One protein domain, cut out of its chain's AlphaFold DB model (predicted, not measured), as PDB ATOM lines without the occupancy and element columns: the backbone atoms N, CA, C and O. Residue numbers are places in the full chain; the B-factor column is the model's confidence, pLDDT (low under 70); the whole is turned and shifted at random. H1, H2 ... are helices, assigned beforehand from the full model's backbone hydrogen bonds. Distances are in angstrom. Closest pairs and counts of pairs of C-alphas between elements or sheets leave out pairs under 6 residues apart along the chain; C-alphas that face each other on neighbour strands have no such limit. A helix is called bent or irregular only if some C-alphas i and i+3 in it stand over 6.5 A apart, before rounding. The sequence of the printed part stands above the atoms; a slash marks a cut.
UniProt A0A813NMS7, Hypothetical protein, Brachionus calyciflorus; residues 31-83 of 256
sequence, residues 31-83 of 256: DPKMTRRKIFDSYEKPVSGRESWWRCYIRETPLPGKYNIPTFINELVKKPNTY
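This is residues 31 to 83 of the 256 residues of the protein "Hypothetical protein" of Brachionus calyciflorus (UniProt A0A813NMS7). The printed part has little regular structure: an open chain with three short helices strung along it, H1 and H2 toward one end of the long axis and H3 at the other, with the long link of residues 56 to 71 between. No two helices touch. The 53 printed residues hold H1, H2 and H3 in that order, no named strand, class all helix, with 18 residues in named elements. The whole is extended, radius of gyration of the C-alphas 17.4 A, spanning 47 by 31 by 21 A.

H2, residues 49 to 55, measures 10.4 A and begins at C-alpha 49 (55.571, -20.055, 6.375). It is only just irregular: C-alphas 50 and 53 are 6.7 A apart. H1 is residues 39 to 42, 5.3 A. H3, residues 72 to 78, measures 10.0 A and ends at C-alpha 78 (38.364, 4.292, -18.829).

H2 and H1 are only just apart, their closest C-alphas 8.2 A from each other. H3 is apart from both. Every O i to N i+4 pair is within hydrogen-bond range in H3, but 1 of 3 in H2, with 1 of 4 O i to N i+3 pairs; H1 is too short for an i+4 pair.

The C-alphas farthest apart, Val 47 and Tyr 83, are 47.7 A apart. The printed part has no cut. The link H2 to H3 is long; residues 61 to 69 stand free. Residues 31 to 42 and 80 to 83 have pLDDT under 70.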
ATOM      1  N   ASP A  31      61.282  12.705  -1.906       58.00
ATOM      2  CA  ASP A  31      59.899  12.319  -2.168       58.00
ATOM      3  C   ASP A  31      59.287  11.776  -0.868       58.00
ATOM      4  O   ASP A  31      59.821  10.814  -0.306       58.00
ATOM      5  N   PRO A  32      58.172  12.334  -0.364       60.66
ATOM      6  CA  PRO A  32      57.583  11.908   0.907       60.66
ATOM      7  C   PRO A  32      57.134  10.435   0.900       60.66
ATOM      8  O   PRO A  32      56.791   9.871   1.937       60.66
ATOM      9  N   LYS A  33      57.152   9.785  -0.271       58.69
ATOM     10  CA  LYS A  33      56.957   8.340  -0.436       58.69
ATOM     11  C   LYS A  33      58.207   7.514  -0.106       58.69
ATOM     12  O   LYS A  33      58.053   6.367   0.293       58.69
ATOM     13  N   MET A  34      59.414   8.066  -0.256       59.62
ATOM     14  CA  MET A  34      60.680   7.376   0.033       59.62
ATOM     15  C   MET A  34      61.081   7.440   1.511       59.62
ATOM     16  O   MET A  34      61.777   6.550   1.987       59.62
ATOM     17  N   THR A  35      60.636   8.457   2.252       64.06
ATOM     18  CA  THR A  35      60.873   8.580   3.704       64.06
ATOM     19  C   THR A  35      59.819   7.865   4.553       64.06
ATOM     20  O   THR A  35      59.978   7.735   5.768       64.06
ATOM     21  N   ARG A  36      58.741   7.375   3.931       63.03
ATOM     22  CA  ARG A  36      57.668   6.638   4.600       63.03
ATOM     23  C   ARG A  36      58.120   5.202   4.872       63.03
ATOM     24  O   ARG A  36      58.381   4.447   3.938       63.03
ATOM     25  N   ARG A  37      58.175   4.819   6.153       65.12
ATOM     26  CA  ARG A  37      58.336   3.414   6.568       65.12
ATOM     27  C   ARG A  37      57.241   2.583   5.904       65.12
ATOM     28  O   ARG A  37      56.076   2.988   5.936       65.12
ATOM     29  N   LYS A  38      57.598   1.456   5.285       68.19
ATOM     30  CA  LYS A  38      56.593   0.580   4.683       68.19
ATOM     31  C   LYS A  38      55.825  -0.076   5.821       68.19
ATOM     32  O   LYS A  38      56.418  -0.484   6.814       68.19
ATOM     33  N   ILE A  39      54.511  -0.216   5.679       65.38
ATOM     34  CA  ILE A  39      53.677  -0.856   6.706       65.38
ATOM     35  C   ILE A  39      54.158  -2.279   7.063       65.38
ATOM     36  O   ILE A  39      54.058  -2.678   8.219       65.38
ATOM     37  N   PHE A  40      54.775  -3.004   6.120       65.69
ATOM     38  CA  PHE A  40      55.421  -4.295   6.394       65.69
ATOM     39  C   PHE A  40      56.506  -4.220   7.483       65.69
ATOM     40  O   PHE A  40      56.615  -5.138   8.287       65.69
ATOM     41  N   ASP A  41      57.239  -3.107   7.571       69.94
ATOM     42  CA  ASP A  41      58.303  -2.902   8.563       69.94
ATOM     43  C   ASP A  41      57.744  -2.721   9.988       69.94
ATOM     44  O   ASP A  41      58.490  -2.783  10.962       69.94
ATOM     45  N   SER A  42      56.435  -2.468  10.109       69.06
ATOM     46  CA  SER A  42      55.733  -2.268  11.385       69.06
ATOM     47  C   SER A  42      55.090  -3.551  11.917       69.06
ATOM     48  O   SER A  42      54.608  -3.564  13.048       69.06
ATOM     49  N   TYR A  43      55.038  -4.614  11.109       70.69
ATOM     50  CA  TYR A  43      54.458  -5.889  11.514       70.69
ATOM     51  C   TYR A  43      55.502  -6.812  12.133       70.69
ATOM     52  O   TYR A  43      56.679  -6.810  11.772       70.69
ATOM     53  N   GLU A  44      55.035  -7.651  13.052       79.25
ATOM     54  CA  GLU A  44      55.835  -8.735  13.603       79.25
ATOM     55  C   GLU A  44      56.274  -9.709  12.498       79.25
ATOM     56  O   GLU A  44      55.526  -9.994  11.551       79.25
ATOM     57  N   LYS A  45      57.510 -10.207  12.610       78.56
ATOM     58  CA  LYS A  45      58.082 -11.153  11.647       78.56
ATOM     59  C   LYS A  45      57.238 -12.435  11.610       78.56
ATOM     60  O   LYS A  45      56.738 -12.861  12.649       78.56
ATOM     61  N   PRO A  46      57.071 -13.071  10.437       77.50
ATOM     62  CA  PRO A  46      56.268 -14.279  10.339       77.50
ATOM     63  C   PRO A  46      56.840 -15.408  11.192       77.50
ATOM     64  O   PRO A  46      58.012 -15.753  11.061       77.50
ATOM     65  N   VAL A  47      55.985 -15.999  12.028       78.81
ATOM     66  CA  VAL A  47      56.344 -17.112  12.921       78.81
ATOM     67  C   VAL A  47      56.362 -18.436  12.146       78.81
ATOM     68  O   VAL A  47      57.089 -19.363  12.484       78.81
ATOM     69  N   SER A  48      55.588 -18.521  11.058       80.06
ATOM     70  CA  SER A  48      55.470 -19.707  10.208       80.06
ATOM     71  C   SER A  48      55.311 -19.336   8.732       80.06
ATOM     72  O   SER A  48      54.694 -18.323   8.396       80.06
ATOM     73  N   GLY A  49      55.770 -20.208   7.825       77.25
ATOM     74  CA  GLY A  49      55.571 -20.055   6.375       77.25
ATOM     75  C   GLY A  49      54.095 -20.005   5.950       77.25
ATOM     76  O   GLY A  49      53.773 -19.468   4.891       77.25
ATOM     77  N   ARG A  50      53.176 -20.484   6.803       77.81
ATOM     78  CA  ARG A  50      51.723 -20.353   6.605       77.81
ATOM     79  C   ARG A  50      51.246 -18.899   6.652       77.81
ATOM     80  O   ARG A  50      50.200 -18.592   6.091       77.81
ATOM     81  N   GLU A  51      51.980 -18.003   7.299       78.50
ATOM     82  CA  GLU A  51      51.567 -16.608   7.442       78.50
ATOM     83  C   GLU A  51      52.078 -15.711   6.308       78.50
ATOM     84  O   GLU A  51      51.596 -14.596   6.118       78.50
ATOM     85  N   SER A  52      53.033 -16.209   5.519       78.69
ATOM     86  CA  SER A  52      53.665 -15.447   4.443       78.69
ATOM     87  C   SER A  52      52.698 -15.124   3.305       78.69
ATOM     88  O   SER A  52      52.734 -14.017   2.779       78.69
ATOM     89  N   TRP A  53      51.795 -16.046   2.937       80.25
ATOM     90  CA  TRP A  53      50.954 -15.849   1.749       80.25
ATOM     91  C   TRP A  53      49.917 -14.738   1.923       80.25
ATOM     92  O   TRP A  53      49.695 -14.006   0.968       80.25
ATOM     93  N   TRP A  54      49.316 -14.560   3.106       76.44
ATOM     94  CA  TRP A  54      48.325 -13.498   3.331       76.44
ATOM     95  C   TRP A  54      48.957 -12.169   3.761       76.44
ATOM     96  O   TRP A  54      48.430 -11.115   3.399       76.44
ATOM     97  N   ARG A  55      50.118 -12.179   4.437       73.12
ATOM     98  CA  ARG A  55      50.852 -10.942   4.767       73.12
ATOM     99  C   ARG A  55      51.329 -10.183   3.523       73.12
ATOM    100  O   ARG A  55      51.334  -8.957   3.542       73.12
ATOM    101  N   CYS A  56      51.634 -10.874   2.420       70.25
ATOM    102  CA  CYS A  56      51.962 -10.234   1.137       70.25
ATOM    103  C   CYS A  56      50.797  -9.441   0.510       70.25
ATOM    104  O   CYS A  56      51.039  -8.605  -0.360       70.25
ATOM    105  N   TYR A  57      49.548  -9.680   0.930       71.62
ATOM    106  CA  TYR A  57      48.359  -8.998   0.399       71.62
ATOM    107  C   TYR A  57      47.822  -7.886   1.304       71.62
ATOM    108  O   TYR A  57      46.836  -7.239   0.943       71.62
ATOM    109  N   ILE A  58      48.456  -7.623   2.453       76.25
ATOM    110  CA  ILE A  58      48.082  -6.490   3.303       76.25
ATOM    111  C   ILE A  58      48.496  -5.209   2.582       76.25
ATOM    112  O   ILE A  58      49.667  -4.838   2.532       76.25
ATOM    113  N   ARG A  59      47.514  -4.536   1.984       70.44
ATOM    114  CA  ARG A  59      47.696  -3.209   1.392       70.44
ATOM    115  C   ARG A  59      47.483  -2.164   2.475       70.44
ATOM    116  O   ARG A  59      46.644  -2.356   3.351       70.44
ATOM    117  N   GLU A  60      48.192  -1.040   2.380       72.56
ATOM    118  CA  GLU A  60      47.850   0.125   3.194       72.56
ATOM    119  C   GLU A  60      46.421   0.541   2.823       72.56
ATOM    120  O   GLU A  60      46.176   1.026   1.713       72.56
ATOM    121  N   THR A  61      45.459   0.300   3.713       72.50
ATOM    122  CA  THR A  61      44.127   0.871   3.559       72.50
ATOM    123  C   THR A  61      44.280   2.376   3.759       72.50
ATOM    124  O   THR A  61      44.768   2.816   4.805       72.50
ATOM    125  N   PRO A  62      43.952   3.203   2.751       74.62
ATOM    126  CA  PRO A  62      43.995   4.639   2.947       74.62
ATOM    127  C   PRO A  62      42.998   4.999   4.055       74.62
ATOM    128  O   PRO A  62      41.980   4.322   4.228       74.62
ATOM    129  N   LEU A  63      43.292   6.066   4.806       75.81
ATOM    130  CA  LEU A  63      42.368   6.589   5.814       75.81
ATOM    131  C   LEU A  63      40.961   6.721   5.203       75.81
ATOM    132  O   LEU A  63      40.858   7.128   4.038       75.81
ATOM    133  N   PRO A  64      39.890   6.383   5.941       74.56
ATOM    134  CA  PRO A  64      38.527   6.517   5.437       74.56
ATOM    135  C   PRO A  64      38.319   7.940   4.893       74.56
ATOM    136  O   PRO A  64      38.641   8.917   5.561       74.56
ATOM    137  N   GLY A  65      37.885   8.047   3.633       76.56
ATOM    138  CA  GLY A  65      37.767   9.318   2.899       76.56
ATOM    139  C   GLY A  65      38.938   9.679   1.967       76.56
ATOM    140  O   GLY A  65      38.783  10.555   1.127       76.56
ATOM    141  N   LYS A  66      40.082   8.981   2.031       80.31
ATOM    142  CA  LYS A  66      41.213   9.146   1.085       80.31
ATOM    143  C   LYS A  66      41.170   8.187  -0.108       80.31
ATOM    144  O   LYS A  66      42.122   8.122  -0.886       80.31
ATOM    145  N   TYR A  67      40.099   7.411  -0.248       80.38
ATOM    146  CA  TYR A  67      39.911   6.574  -1.426       80.38
ATOM    147  C   TYR A  67      39.745   7.472  -2.652       80.38
ATOM    148  O   TYR A  67      38.860   8.323  -2.688       80.38
ATOM    149  N   ASN A  68      40.595   7.279  -3.662       78.25
ATOM    150  CA  ASN A  68      40.402   7.919  -4.957       78.25
ATOM    151  C   ASN A  68      39.259   7.201  -5.677       78.25
ATOM    152  O   ASN A  68      39.473   6.196  -6.358       78.25
ATOM    153  N   ILE A  69      38.043   7.681  -5.446       83.69
ATOM    154  CA  ILE A  69      36.845   7.212  -6.124       83.69
ATOM    155  C   ILE A  69      36.753   8.047  -7.406       83.69
ATOM    156  O   ILE A  69      36.488   9.249  -7.317       83.69
ATOM    157  N   PRO A  70      37.038   7.472  -8.589       84.38
ATOM    158  CA  PRO A  70      36.927   8.220  -9.830       84.38
ATOM    159  C   PRO A  70      35.487   8.697 -10.009       84.38
ATOM    160  O   PRO A  70      34.535   8.000  -9.660       84.38
ATOM    161  N   THR A  71      35.325   9.890 -10.572       89.88
ATOM    162  CA  THR A  71      34.002  10.362 -10.977       89.88
ATOM    163  C   THR A  71      33.419   9.430 -12.036       89.88
ATOM    164  O   THR A  71      34.152   8.793 -12.799       89.88
ATOM    165  N   PHE A  72      32.089   9.396 -12.124       84.81
ATOM    166  CA  PHE A  72      31.373   8.601 -13.123       84.81
ATOM    167  C   PHE A  72      31.889   8.852 -14.554       84.81
ATOM    168  O   PHE A  72      32.060   7.916 -15.326       84.81
ATOM    169  N   ILE A  73      32.219  10.110 -14.880       87.75
ATOM    170  CA  ILE A  73      32.793  10.505 -16.177       87.75
ATOM    171  C   ILE A  73      34.139   9.807 -16.424       87.75
ATOM    172  O   ILE A  73      34.342   9.196 -17.472       87.75
ATOM    173  N   ASN A  74      35.053   9.853 -15.450       87.19
ATOM    174  CA  ASN A  74      36.382   9.248 -15.581       87.19
ATOM    175  C   ASN A  74      36.302   7.724 -15.705       87.19
ATOM    176  O   ASN A  74      37.063   7.110 -16.454       87.19
ATOM    177  N   GLU A  75      35.373   7.107 -14.979       85.00
ATOM    178  CA  GLU A  75      35.119   5.675 -15.078       85.00
ATOM    179  C   GLU A  75      34.563   5.289 -16.457       85.00
ATOM    180  O   GLU A  75      35.009   4.297 -17.039       85.00
ATOM    181  N   LEU A  76      33.652   6.096 -17.005       81.06
ATOM    182  CA  LEU A  76      33.025   5.874 -18.309       81.06
ATOM    183  C   LEU A  76      34.025   5.977 -19.468       81.06
ATOM    184  O   LEU A  76      33.930   5.206 -20.418       81.06
ATOM    185  N   VAL A  77      35.007   6.878 -19.373       82.81
ATOM    186  CA  VAL A  77      36.091   6.996 -20.364       82.81
ATOM    187  C   VAL A  77      37.068   5.821 -20.271       82.81
ATOM    188  O   VAL A  77      37.553   5.329 -21.287       82.81
ATOM    189  N   LYS A  78      37.368   5.350 -19.054       83.31
ATOM    190  CA  LYS A  78      38.364   4.292 -18.829       83.31
ATOM    191  C   LYS A  78      37.835   2.890 -19.137       83.31
ATOM    192  O   LYS A  78      38.614   2.014 -19.514       83.31
ATOM    193  N   LYS A  79      36.538   2.642 -18.934       76.12
ATOM    194  CA  LYS A  79      35.931   1.336 -19.199       76.12
ATOM    195  C   LYS A  79      35.692   1.157 -20.704       76.12
ATOM    196  O   LYS A  79      34.941   1.936 -21.288       76.12
ATOM    197  N   PRO A  80      36.246   0.107 -21.342       67.31
ATOM    198  CA  PRO A  80      35.819  -0.242 -22.688       67.31
ATOM    199  C   PRO A  80      34.322  -0.563 -22.655       67.31
ATOM    200  O   PRO A  80      33.834  -1.182 -21.708       67.31
ATOM    201  N   ASN A  81      33.585  -0.130 -23.676       68.69
ATOM    202  CA  ASN A  81      32.143  -0.350 -23.780       68.69
ATOM    203  C   ASN A  81      31.852  -1.846 -24.024       68.69
ATOM    204  O   ASN A  81      31.661  -2.280 -25.156       68.69
ATOM    205  N   THR A  82      31.863  -2.653 -22.962       62.00
ATOM    206  CA  THR A  82      31.716  -4.117 -23.026       62.00
ATOM    207  C   THR A  82      30.272  -4.570 -23.221       62.00
ATOM    208  O   THR A  82      30.043  -5.706 -23.630       62.00
ATOM    209  N   TYR A  83      29.295  -3.696 -22.966       57.25
ATOM    210  CA  TYR A  83      27.871  -4.012 -23.047       57.25
ATOM    211  C   TYR A  83      27.112  -2.877 -23.739       57.25
ATOM    212  O   TYR A  83      26.568  -1.974 -23.108       57.25
TER     213      TYR A  83